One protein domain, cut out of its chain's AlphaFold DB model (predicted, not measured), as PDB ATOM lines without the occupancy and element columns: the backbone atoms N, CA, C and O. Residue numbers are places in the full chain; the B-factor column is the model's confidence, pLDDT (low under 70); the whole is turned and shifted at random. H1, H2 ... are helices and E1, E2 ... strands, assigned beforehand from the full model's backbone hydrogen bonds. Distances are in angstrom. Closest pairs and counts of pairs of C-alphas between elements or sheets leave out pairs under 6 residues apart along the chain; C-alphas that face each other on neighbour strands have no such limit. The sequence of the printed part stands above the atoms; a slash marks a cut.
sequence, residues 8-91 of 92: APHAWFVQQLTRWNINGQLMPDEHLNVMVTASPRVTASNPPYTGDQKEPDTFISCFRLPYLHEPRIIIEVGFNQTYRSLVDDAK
ATOM      1  N   ALA A   8     -10.242  32.334 -14.178       83.56
ATOM      2  CA  ALA A   8      -9.742  31.007 -14.538       83.56
ATOM      3  C   ALA A   8      -9.905  30.675 -16.034       83.56
ATOM      4  O   ALA A   8      -8.939  30.187 -16.623       83.56
ATOM      5  N   PRO A   9     -11.049  30.967 -16.692       88.44
ATOM      6  CA  PRO A   9     -11.219  30.650 -18.110       88.44
ATOM      7  C   PRO A   9     -10.304  31.494 -19.003       88.44
ATOM      8  O   PRO A   9      -9.735  30.975 -19.963       88.44
ATOM      9  N   HIS A  10     -10.088  32.763 -18.643       88.50
ATOM     10  CA  HIS A  10      -9.143  33.645 -19.325       88.50
ATOM     11  C   HIS A  10      -7.730  33.083 -19.226       88.50
ATOM     12  O   HIS A  10      -7.074  32.875 -20.246       88.50
ATOM     13  N   ALA A  11      -7.246  32.871 -17.998       87.06
ATOM     14  CA  ALA A  11      -5.874  32.443 -17.749       87.06
ATOM     15  C   ALA A  11      -5.582  31.110 -18.445       87.06
ATOM     16  O   ALA A  11      -4.576  30.978 -19.144       87.06
ATOM     17  N   TRP A  12      -6.518  30.166 -18.330       90.81
ATOM     18  CA  TRP A  12      -6.448  28.888 -19.018       90.81
ATOM     19  C   TRP A  12      -6.341  29.063 -20.535       90.81
ATOM     20  O   TRP A  12      -5.431  28.507 -21.149       90.81
ATOM     21  N   PHE A  13      -7.207  29.871 -21.156       90.56
ATOM     22  CA  PHE A  13      -7.198  30.021 -22.612       90.56
ATOM     23  C   PHE A  13      -5.910  30.684 -23.123       90.56
ATOM     24  O   PHE A  13      -5.341  30.235 -24.117       90.56
ATOM     25  N   VAL A  14      -5.393  31.699 -22.421       88.94
ATOM     26  CA  VAL A  14      -4.099  32.331 -22.750       88.94
ATOM     27  C   VAL A  14      -2.960  31.306 -22.733       88.94
ATOM     28  O   VAL A  14      -2.104  31.284 -23.623       88.94
ATOM     29  N   GLN A  15      -2.957  30.416 -21.746       90.06
ATOM     30  CA  GLN A  15      -1.942  29.375 -21.640       90.06
ATOM     31  C   GLN A  15      -2.104  28.296 -22.713       90.06
ATOM     32  O   GLN A  15      -1.111  27.840 -23.279       90.06
ATOM     33  N   GLN A  16      -3.341  27.944 -23.064       91.12
ATOM     34  CA  GLN A  16      -3.615  27.027 -24.167       91.12
ATOM     35  C   GLN A  16      -3.175  27.587 -25.522       91.12
ATOM     36  O   GLN A  16      -2.560  26.853 -26.290       91.12
ATOM     37  N   LEU A  17      -3.362  28.886 -25.788       90.62
ATOM     38  CA  LEU A  17      -2.816  29.532 -26.993       90.62
ATOM     39  C   LEU A  17      -1.295  29.365 -27.085       90.62
ATOM     40  O   LEU A  17      -0.759  29.056 -28.149       90.62
ATOM     41  N   THR A  18      -0.600  29.517 -25.955       88.06
ATOM     42  CA  THR A  18       0.855  29.334 -25.888       88.06
ATOM     43  C   THR A  18       1.242  27.879 -26.161       88.06
ATOM     44  O   THR A  18       2.154  27.627 -26.946       88.06
ATOM     45  N   ARG A  19       0.531  26.909 -25.569       91.44
ATOM     46  CA  ARG A  19       0.762  25.471 -25.796       91.44
ATOM     47  C   ARG A  19       0.523  25.081 -27.252       91.44
ATOM     48  O   ARG A  19       1.364  24.409 -27.841       91.44
ATOM     49  N   TRP A  20      -0.575  25.535 -27.854       93.31
ATOM     50  CA  TRP A  20      -0.869  25.278 -29.264       93.31
ATOM     51  C   TRP A  20       0.193  25.878 -30.190       93.31
ATOM     52  O   TRP A  20       0.623  25.208 -31.128       93.31
ATOM     53  N   ASN A  21       0.680  27.086 -29.897       90.31
ATOM     54  CA  ASN A  21       1.784  27.693 -30.640       90.31
ATOM     55  C   ASN A  21       3.089  26.880 -30.508       90.31
ATOM     56  O   ASN A  21       3.716  26.561 -31.514       90.31
ATOM     57  N   ILE A  22       3.476  26.480 -29.290       90.50
ATOM     58  CA  ILE A  22       4.686  25.668 -29.046       90.50
ATOM     59  C   ILE A  22       4.606  24.309 -29.756       90.50
ATOM     60  O   ILE A  22       5.602  23.836 -30.299       90.50
ATOM     61  N   ASN A  23       3.422  23.700 -29.789       93.88
ATOM     62  CA  ASN A  23       3.194  22.402 -30.422       93.88
ATOM     63  C   ASN A  23       3.023  22.484 -31.951       93.88
ATOM     64  O   ASN A  23       2.746  21.462 -32.581       93.88
ATOM     65  N   GLY A  24       3.144  23.671 -32.558       92.06
ATOM     66  CA  GLY A  24       2.973  23.866 -34.001       92.06
ATOM     67  C   GLY A  24       1.533  23.673 -34.492       92.06
ATOM     68  O   GLY A  24       1.315  23.409 -35.671       92.06
ATOM     69  N   GLN A  25       0.551  23.777 -33.592       94.69
ATOM     70  CA  GLN A  25      -0.880  23.716 -33.915       94.69
ATOM     71  C   GLN A  25      -1.431  25.076 -34.362       94.69
ATOM     72  O   GLN A  25      -2.527  25.130 -34.911       94.69
ATOM     73  N   LEU A  26      -0.674  26.151 -34.124       90.50
ATOM     74  CA  LEU A  26      -0.920  27.495 -34.638       90.50
ATOM     75  C   LEU A  26       0.301  27.967 -35.426       90.50
ATOM     76  O   LEU A  26       1.441  27.671 -35.061       90.50
ATOM     77  N   MET A  27       0.063  28.754 -36.470       85.75
ATOM     78  CA  MET A  27       1.096  29.571 -37.092       85.75
ATOM     79  C   MET A  27       1.519  30.698 -36.131       85.75
ATOM     80  O   MET A  27       0.704  31.175 -35.331       85.75
ATOM     81  N   PRO A  28       2.777  31.177 -36.200       75.69
ATOM     82  CA  PRO A  28       3.285  32.185 -35.269       75.69
ATOM     83  C   PRO A  28       2.476  33.488 -35.215       75.69
ATOM     84  O   PRO A  28       2.485  34.163 -34.193       75.69
ATOM     85  N   ASP A  29       1.779  33.864 -36.284       82.94
ATOM     86  CA  ASP A  29       0.945  35.063 -36.319       82.94
ATOM     87  C   ASP A  29      -0.504  34.808 -35.871       82.94
ATOM     88  O   ASP A  29      -1.180  35.740 -35.437       82.94
ATOM     89  N   GLU A  30      -0.988  33.565 -35.915       83.44
ATOM     90  CA  GLU A  30      -2.353  33.210 -35.512       83.44
ATOM     91  C   GLU A  30      -2.591  33.458 -34.023       83.44
ATOM     92  O   GLU A  30      -3.599  34.070 -33.669       83.44
ATOM     93  N   HIS A  31      -1.647  33.081 -33.154       80.19
ATOM     94  CA  HIS A  31      -1.796  33.315 -31.713       80.19
ATOM     95  C   HIS A  31      -1.720  34.810 -31.340       80.19
ATOM     96  O   HIS A  31      -2.285  35.211 -30.325       80.19
ATOM     97  N   LEU A  32      -1.073  35.644 -32.170       79.88
ATOM     98  CA  LEU A  32      -0.968  37.098 -31.977       79.88
ATOM     99  C   LEU A  32      -2.199  37.861 -32.475       79.88
ATOM    100  O   LEU A  32      -2.429  39.001 -32.079       79.88
ATOM    101  N   ASN A  33      -2.999  37.252 -33.352       84.25
ATOM    102  CA  ASN A  33      -4.204  37.878 -33.888       84.25
ATOM    103  C   ASN A  33      -5.398  37.792 -32.923       84.25
ATOM    104  O   ASN A  33      -6.430  38.401 -33.209       84.25
ATOM    105  N   VAL A  34      -5.272  37.064 -31.811       85.38
ATOM    106  CA  VAL A  34      -6.347  36.812 -30.846       85.38
ATOM    107  C   VAL A  34      -6.227  37.746 -29.643       85.38
ATOM    108  O   VAL A  34      -5.170  37.852 -29.027       85.38
ATOM    109  N   MET A  35      -7.333  38.387 -29.272       86.25
ATOM    110  CA  MET A  35      -7.468  39.150 -28.034       86.25
ATOM    111  C   MET A  35      -8.369  38.379 -27.068       86.25
ATOM    112  O   MET A  35      -9.503  38.044 -27.410       86.25
ATOM    113  N   VAL A  36      -7.871  38.115 -25.860       87.81
ATOM    114  CA  VAL A  36      -8.615  37.446 -24.782       87.81
ATOM    115  C   VAL A  36      -8.908  38.472 -23.693       87.81
ATOM    116  O   VAL A  36      -8.010  39.163 -23.218       87.81
ATOM    117  N   THR A  37     -10.170  38.618 -23.306       87.00
ATOM    118  CA  THR A  37     -10.624  39.608 -22.320       87.00
ATOM    119  C   THR A  37     -11.365  38.903 -21.189       87.00
ATOM    120  O   THR A  37     -12.259  38.101 -21.441       87.00
ATOM    121  N   ALA A  38     -10.972  39.175 -19.941       87.06
ATOM    122  CA  ALA A  38     -11.642  38.636 -18.755       87.06
ATOM    123  C   ALA A  38     -12.850  39.501 -18.409       87.06
ATOM    124  O   ALA A  38     -12.722  40.726 -18.382       87.06
ATOM    125  N   SER A  39     -13.984  38.855 -18.136       86.50
ATOM    126  CA  SER A  39     -15.187  39.479 -17.577       86.50
ATOM    127  C   SER A  39     -15.595  40.824 -18.204       86.50
ATOM    128  O   SER A  39     -15.902  41.761 -17.461       86.50
ATOM    129  N   PRO A  40     -15.572  41.009 -19.544       85.69
ATOM    130  CA  PRO A  40     -15.962  42.291 -20.109       85.69
ATOM    131  C   PRO A  40     -17.464  42.500 -19.965       85.69
ATOM    132  O   PRO A  40     -18.255  41.587 -20.182       85.69
ATOM    133  N   ARG A  41     -17.878  43.742 -19.725       86.69
ATOM    134  CA  ARG A  41     -19.278  44.121 -19.907       86.69
ATOM    135  C   ARG A  41     -19.552  44.333 -21.392       86.69
ATOM    136  O   ARG A  41     -18.922  45.185 -22.020       86.69
ATOM    137  N   VAL A  42     -20.497  43.580 -21.941       84.81
ATOM    138  CA  VAL A  42     -20.875  43.643 -23.358       84.81
ATOM    139  C   VAL A  42     -22.367  43.902 -23.509       84.81
ATOM    140  O   VAL A  42     -23.182  43.398 -22.736       84.81
ATOM    141  N   THR A  43     -22.728  44.685 -24.520       86.88
ATOM    142  CA  THR A  43     -24.123  44.872 -24.922       86.88
ATOM    143  C   THR A  43     -24.426  43.900 -26.050       86.88
ATOM    144  O   THR A  43     -23.767  43.936 -27.091       86.88
ATOM    145  N   ALA A  44     -25.411  43.028 -25.863       83.56
ATOM    146  CA  ALA A  44     -25.812  42.089 -26.897       83.56
ATOM    147  C   ALA A  44     -26.391  42.844 -28.105       83.56
ATOM    148  O   ALA A  44     -27.287  43.679 -27.975       83.56
ATOM    149  N   SER A  45     -25.874  42.544 -29.295       82.50
ATOM    150  CA  SER A  45     -26.372  43.084 -30.565       82.50
ATOM    151  C   SER A  45     -27.414  42.170 -31.218       82.50
ATOM    152  O   SER A  45     -28.258  42.640 -31.983       82.50
ATOM    153  N   ASN A  46     -27.412  40.879 -30.876       78.31
ATOM    154  CA  ASN A  46     -28.250  39.868 -31.517       78.31
ATOM    155  C   ASN A  46     -29.644  39.744 -30.866       78.31
ATOM    156  O   ASN A  46     -29.735  39.601 -29.642       78.31
ATOM    157  N   PRO A  47     -30.729  39.706 -31.663       82.81
ATOM    158  CA  PRO A  47     -32.064  39.367 -31.172       82.81
ATOM    159  C   PRO A  47     -32.125  37.942 -30.586       82.81
ATOM    160  O   PRO A  47     -31.386  37.070 -31.047       82.81
ATOM    161  N   PRO A  48     -33.011  37.661 -29.610       88.50
ATOM    162  CA  PRO A  48     -33.992  38.561 -28.987       88.50
ATOM    163  C   PRO A  48     -33.415  39.452 -27.874       88.50
ATOM    164  O   PRO A  48     -34.159  40.198 -27.249       88.50
ATOM    165  N   TYR A  49     -32.110  39.381 -27.617       84.00
ATOM    166  CA  TYR A  49     -31.458  40.015 -26.467       84.00
ATOM    167  C   TYR A  49     -30.821  41.369 -26.806       84.00
ATOM    168  O   TYR A  49     -29.966  41.848 -26.067       84.00
ATOM    169  N   THR A  50     -31.182  41.982 -27.938       88.50
ATOM    170  CA  THR A  50     -30.582  43.245 -28.386       88.50
ATOM    171  C   THR A  50     -30.750  44.333 -27.321       88.50
ATOM    172  O   THR A  50     -31.869  44.676 -26.951       88.50
ATOM    173  N   GLY A  51     -29.632  44.900 -26.864       87.69
ATOM    174  CA  GLY A  51     -29.590  45.931 -25.825       87.69
ATOM    175  C   GLY A  51     -29.345  45.407 -24.406       87.69
ATOM    176  O   GLY A  51     -29.016  46.207 -23.531       87.69
ATOM    177  N   ASP A  52     -29.428  44.094 -24.169       91.56
ATOM    178  CA  ASP A  52     -29.108  43.507 -22.866       91.56
ATOM    179  C   ASP A  52     -27.626  43.693 -22.530       91.56
ATOM    180  O   ASP A  52     -26.752  43.433 -23.363       91.56
ATOM    181  N   GLN A  53     -27.330  44.035 -21.275       89.62
ATOM    182  CA  GLN A  53     -25.969  43.952 -20.747       89.62
ATOM    183  C   GLN A  53     -25.690  42.545 -20.225       89.62
ATOM    184  O   GLN A  53     -26.473  41.993 -19.449       89.62
ATOM    185  N   LYS A  54     -24.564  41.975 -20.654       86.25
ATOM    186  CA  LYS A  54     -24.039  40.685 -20.201       86.25
ATOM    187  C   LYS A  54     -22.593  40.856 -19.735       86.25
ATOM    188  O   LYS A  54     -21.896  41.767 -20.183       86.25
ATOM    189  N   GLU A  55     -22.159  39.972 -18.848       87.50
ATOM    190  CA  GLU A  55     -20.801  39.940 -18.297       87.50
ATOM    191  C   GLU A  55     -20.270  38.502 -18.383       87.50
ATOM    192  O   GLU A  55     -20.331  37.781 -17.390       87.50
ATOM    193  N   PRO A  56     -19.839  38.045 -19.573       87.06
ATOM    194  CA  PRO A  56     -19.306  36.698 -19.731       87.06
ATOM    195  C   PRO A  56     -17.996  36.499 -18.985       87.06
ATOM    196  O   PRO A  56     -17.174  37.411 -18.984       87.06
ATOM    197  N   ASP A  57     -17.732  35.298 -18.466       87.50
ATOM    198  CA  ASP A  57     -16.472  35.011 -17.758       87.50
ATOM    199  C   ASP A  57     -15.237  35.332 -18.615       87.50
ATOM    200  O   ASP A  57     -14.240  35.892 -18.146       87.50
ATOM    201  N   THR A  58     -15.264  34.966 -19.898       88.56
ATOM    202  CA  THR A  58     -14.193  35.287 -20.846       88.56
ATOM    203  C   THR A  58     -14.724  35.489 -22.254       88.56
ATOM    204  O   THR A  58     -15.623  34.804 -22.736       88.56
ATOM    205  N   PHE A  59     -14.108  36.437 -22.938       88.38
ATOM    206  CA  PHE A  59     -14.444  36.870 -24.281       88.38
ATOM    207  C   PHE A  59     -13.205  36.774 -25.163       88.38
ATOM    208  O   PHE A  59     -12.119  37.191 -24.757       88.38
ATOM    209  N   ILE A  60     -13.368  36.261 -26.381       88.19
ATOM    210  CA  ILE A  60     -12.288  36.137 -27.358       88.19
ATOM    211  C   ILE A  60     -12.698  36.840 -28.653       88.19
ATOM    212  O   ILE A  60     -13.760  36.567 -29.226       88.19
ATOM    213  N   SER A  61     -11.832  37.725 -29.138       85.44
ATOM    214  CA  SER A  61     -11.978  38.424 -30.416       85.44
ATOM    215  C   SER A  61     -10.668  38.438 -31.201       85.44
ATOM    216  O   SER A  61      -9.669  37.853 -30.782       85.44
ATOM    217  N   CYS A  62     -10.676  39.082 -32.372       80.25
ATOM    218  CA  CYS A  62      -9.495  39.213 -33.220       80.25
ATOM    219  C   CYS A  62      -9.074  40.682 -33.346       80.25
ATOM    220  O   CYS A  62      -9.911  41.531 -33.656       80.25
ATOM    221  N   PHE A  63      -7.774  40.971 -33.229       70.56
ATOM    222  CA  PHE A  63      -7.210  42.331 -33.333       70.56
ATOM    223  C   PHE A  63      -7.481  43.025 -34.680       70.56
ATOM    224  O   PHE A  63      -7.429  44.247 -34.767       70.56
ATOM    225  N   ARG A  64      -7.762  42.263 -35.747       63.56
ATOM    226  CA  ARG A  64      -7.929  42.791 -37.114       63.56
ATOM    227  C   ARG A  64      -9.326  43.339 -37.425       63.56
ATOM    228  O   ARG A  64      -9.568  43.743 -38.560       63.56
ATOM    229  N   LEU A  65     -10.253  43.332 -36.468       57.34
ATOM    230  CA  LEU A  65     -11.619  43.811 -36.682       57.34
ATOM    231  C   LEU A  65     -11.838  45.152 -35.968       57.34
ATOM    232  O   LEU A  65     -11.440  45.292 -34.814       57.34
ATOM    233  N   PRO A  66     -12.509  46.129 -36.605       53.97
ATOM    234  CA  PRO A  66     -12.729  47.461 -36.031       53.97
ATOM    235  C   PRO A  66     -13.664  47.460 -34.807       53.97
ATOM    236  O   PRO A  66     -13.853  48.495 -34.172       53.97
ATOM    237  N   TYR A  67     -14.240  46.309 -34.459       57.56
ATOM    238  CA  TYR A  67     -15.180  46.146 -33.362       57.56
ATOM    239  C   TYR A  67     -14.517  45.364 -32.226       57.56
ATOM    240  O   TYR A  67     -14.740  44.165 -32.066       57.56
ATOM    241  N   LEU A  68     -13.719  46.055 -31.403       56.16
ATOM    242  CA  LEU A  68     -13.124  45.497 -30.174       56.16
ATOM    243  C   LEU A  68     -14.165  44.875 -29.215       56.16
ATOM    244  O   LEU A  68     -13.795  44.116 -28.324       56.16
ATOM    245  N   HIS A  69     -15.450  45.180 -29.408       59.25
ATOM    246  CA  HIS A  69     -16.557  44.789 -28.538       59.25
ATOM    247  C   HIS A  69     -17.464  43.687 -29.107       59.25
ATOM    248  O   HIS A  69     -18.469  43.364 -28.478       59.25
ATOM    249  N   GLU A  70     -17.134  43.091 -30.258       70.62
ATOM    250  CA  GLU A  70     -17.888  41.946 -30.784       70.62
ATOM    251  C   GLU A  70     -17.182  40.619 -30.465       70.62
ATOM    252  O   GLU A  70     -16.086  40.366 -30.980       70.62
ATOM    253  N   PRO A  71     -17.788  39.750 -29.631       71.62
ATOM    254  CA  PRO A  71     -17.203  38.452 -29.338       71.62
ATOM    255  C   PRO A  71     -17.244  37.593 -30.590       71.62
ATOM    256  O   PRO A  71     -18.276  37.497 -31.255       71.62
ATOM    257  N   ARG A  72     -16.149  36.888 -30.870       79.50
ATOM    258  CA  ARG A  72     -16.201  35.720 -31.758       79.50
ATOM    259  C   ARG A  72     -16.520  34.464 -30.968       79.50
ATOM    260  O   ARG A  72     -17.277  33.624 -31.443       79.50
ATOM    261  N   ILE A  73     -15.968  34.365 -29.763       85.19
ATOM    262  CA  ILE A  73     -16.215  33.267 -28.835       85.19
ATOM    263  C   ILE A  73     -16.451  33.861 -27.446       85.19
ATOM    264  O   ILE A  73     -15.757  34.789 -27.026       85.19
ATOM    265  N   ILE A  74     -17.439  33.312 -26.749       86.69
ATOM    266  CA  ILE A  74     -17.711  33.558 -25.334       86.69
ATOM    267  C   ILE A  74     -17.466  32.243 -24.595       86.69
ATOM    268  O   ILE A  74     -17.884  31.184 -25.068       86.69
ATOM    269  N   ILE A  75     -16.800  32.315 -23.447       87.44
ATOM    270  CA  ILE A  75     -16.639  31.199 -22.518       87.44
ATOM    271  C   ILE A  75     -17.376  31.568 -21.233       87.44
ATOM    272  O   ILE A  75     -17.101  32.615 -20.657       87.44
ATOM    273  N   GLU A  76     -18.278  30.686 -20.807       86.38
ATOM    274  CA  GLU A  76     -19.011  30.759 -19.539       86.38
ATOM    275  C   GLU A  76     -18.781  29.463 -18.767       86.38
ATOM    276  O   GLU A  76     -18.868  28.366 -19.333       86.38
ATOM    277  N   VAL A  77     -18.529  29.560 -17.467       83.62
ATOM    278  CA  VAL A  77     -18.270  28.412 -16.605       83.62
ATOM    279  C   VAL A  77     -19.355  28.303 -15.539       83.62
ATOM    280  O   VAL A  77     -19.304  28.887 -14.468       83.62
ATOM    281  N   GLY A  78     -20.356  27.469 -15.813       76.38
ATOM    282  CA  GLY A  78     -21.511  27.301 -14.921       76.38
ATOM    283  C   GLY A  78     -21.321  26.332 -13.745       76.38
ATOM    284  O   GLY A  78     -22.206  26.230 -12.898       76.38
ATOM    285  N   PHE A  79     -20.209  25.589 -13.677       77.12
ATOM    286  CA  PHE A  79     -20.000  24.544 -12.667       77.12
ATOM    287  C   PHE A  79     -18.716  24.762 -11.865       77.12
ATOM    288  O   PHE A  79     -17.629  24.895 -12.424       77.12
ATOM    289  N   ASN A  80     -18.823  24.682 -10.533       75.12
ATOM    290  CA  ASN A  80     -17.696  24.865  -9.607       75.12
ATOM    291  C   ASN A  80     -16.521  23.905  -9.893       75.12
ATOM    292  O   ASN A  80     -15.354  24.274  -9.774       75.12
ATOM    293  N   GLN A  81     -16.812  22.670 -10.315       78.56
ATOM    294  CA  GLN A  81     -15.770  21.704 -10.675       78.56
ATOM    295  C   GLN A  81     -14.955  22.155 -11.896       78.56
ATOM    296  O   GLN A  81     -13.741  21.981 -11.904       78.56
ATOM    297  N   THR A  82     -15.596  22.769 -12.892       81.12
ATOM    298  CA  THR A  82     -14.928  23.239 -14.110       81.12
ATOM    299  C   THR A  82     -13.908  24.327 -13.794       81.12
ATOM    300  O   THR A  82     -12.792  24.258 -14.298       81.12
ATOM    301  N   TYR A  83     -14.222  25.263 -12.892       79.00
ATOM    302  CA  TYR A  83     -13.249  26.269 -12.446       79.00
ATOM    303  C   TYR A  83     -11.985  25.632 -11.866       79.00
ATOM    304  O   TYR A  83     -10.878  26.010 -12.239       79.00
ATOM    305  N   ARG A  84     -12.132  24.634 -10.985       82.00
ATOM    306  CA  ARG A  84     -10.981  23.939 -10.386       82.00
ATOM    307  C   ARG A  84     -10.139  23.236 -11.445       82.00
ATOM    308  O   ARG A  84      -8.928  23.406 -11.449       82.00
ATOM    309  N   SER A  85     -10.782  22.525 -12.371       85.12
ATOM    310  CA  SER A  85     -10.086  21.845 -13.468       85.12
ATOM    311  C   SER A  85      -9.307  22.814 -14.359       85.12
ATOM    312  O   SER A  85      -8.174  22.516 -14.722       85.12
ATOM    313  N   LEU A  86      -9.878  23.981 -14.685       85.56
ATOM    314  CA  LEU A  86      -9.196  25.009 -15.481       85.56
ATOM    315  C   LEU A  86      -7.986  25.585 -14.742       85.56
ATOM    316  O   LEU A  86      -6.917  25.723 -15.328       85.56
ATOM    317  N   VAL A  87      -8.142  25.885 -13.449       82.75
ATOM    318  CA  VAL A  87      -7.050  26.384 -12.604       82.75
ATOM    319  C   VAL A  87      -5.925  25.357 -12.484       82.75
ATOM    320  O   VAL A  87      -4.758  25.735 -12.519       82.75
ATOM    321  N   ASP A  88      -6.249  24.077 -12.314       86.44
ATOM    322  CA  ASP A  88      -5.236  23.034 -12.163       86.44
ATOM    323  C   ASP A  88      -4.527  22.728 -13.484       86.44
ATOM    324  O   ASP A  88      -3.304  22.616 -13.492       86.44
ATOM    325  N   ASP A  89      -5.252  22.703 -14.605       86.56
ATOM    326  CA  ASP A  89      -4.640  22.578 -15.930       86.56
ATOM    327  C   ASP A  89      -3.724  23.771 -16.248       86.56
ATOM    328  O   ASP A  89      -2.645  23.580 -16.798       86.56
ATOM    329  N   ALA A  90      -4.092  24.988 -15.837       81.19
ATOM    330  CA  ALA A  90      -3.271  26.188 -16.006       81.19
ATOM    331  C   ALA A  90      -2.006  26.225 -15.111       81.19
ATOM    332  O   ALA A  90      -1.132  27.075 -15.264       81.19
ATOM    333  N   LYS A  91      -1.850  25.313 -14.148       79.25
ATOM    334  CA  LYS A  91      -0.605  25.220 -13.359       79.25
ATOM    335  C   LYS A  91       0.436  24.287 -13.978       79.25
ATOM    336  O   LYS A  91       1.580  24.314 -13.526       79.25
TER     337      LYS A  91
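What this domain is: This is residues 8 to 91 of the 92 residues of an uncharacterized protein of Penicillium roqueforti (strain FM164) (UniProt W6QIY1). A small three-stranded antiparallel sheet, E1 to E3, has one helix, H1, over one of its faces, while a second helix, H2, packs on the first residues of H1 and is not on the sheet. From the sheet the long link of residues 39 to 57 reaches away as a loop and folds back, its two sides tied by a short antiparallel pairing of residues 42 to 43 with 53 to 54. The 84 printed residues have two named helices and three named strands in the order H1, E1, E2, E3, H2; the sheet's order is E1, E2, E3, and the class is mixed, helices and strands, with only 38 residues in named elements. The whole is only just compact, close to loose, with a radius of gyration of the C-alphas of 14.2 A, and flat, spanning 40 by 34 by 15 A.

Where its parts are: Strand E1 is residues 34 to 38, 13.3 A long, E2 is residues 58 to 62, 13.8 A long, and E3 is residues 73 to 75. Helix H1, residues 8 to 22, begins with C-alpha 8 at (-9.742, 31.007, -14.538) and is 21.1 A long. Helix H2, residues 80 to 89, is 14.7 A long and ends with C-alpha 89 at (-4.640, 22.578, -15.930).

How they stand to each other: The strands form a meander, each the antiparallel neighbour of the one before, and E1 and E2, like E2 and E3, are a hairpin. E1 and E2 stand at 157 degrees, with N 35 and O 61 within hydrogen-bond range at 2.8 A. E2 and E3 stand at 163 degrees, with N 75 and O 58 at 2.8 A. H1 is on the sheet, at a height of 10.5 A, in two layers, a helix on one face of a sheet. It lies over E1 and E2 and runs along the strands, at 4 degrees to E1 on the local plane. The closest C-alphas of H1 and E1 are those of His 10 and Ala 38, 5.6 A apart. H1 touches H2 with residues 8 to 12 alone, the closest C-alphas being those of Ala 8 and Val 87, 5.7 A apart. The two helices run the same way at a shallow tilt of 33 degrees, only just short of steep. H2 is apart from E1 and E2. In H1 and H2 every O i to N i+4 pair is within hydrogen-bond range.

The domain as a whole: The two C-alphas farthest apart, those of Ile 22 and Pro 48, are 40.8 A apart. The printed part has no cut. The links H1 to E1, of 11 residues, and E1 to E2, of 19, are long; E2 to E3 is short and E3 to H2 is tight. The mean pLDDT of the printed part is 83.2, and residues 64 to 69 are under 70.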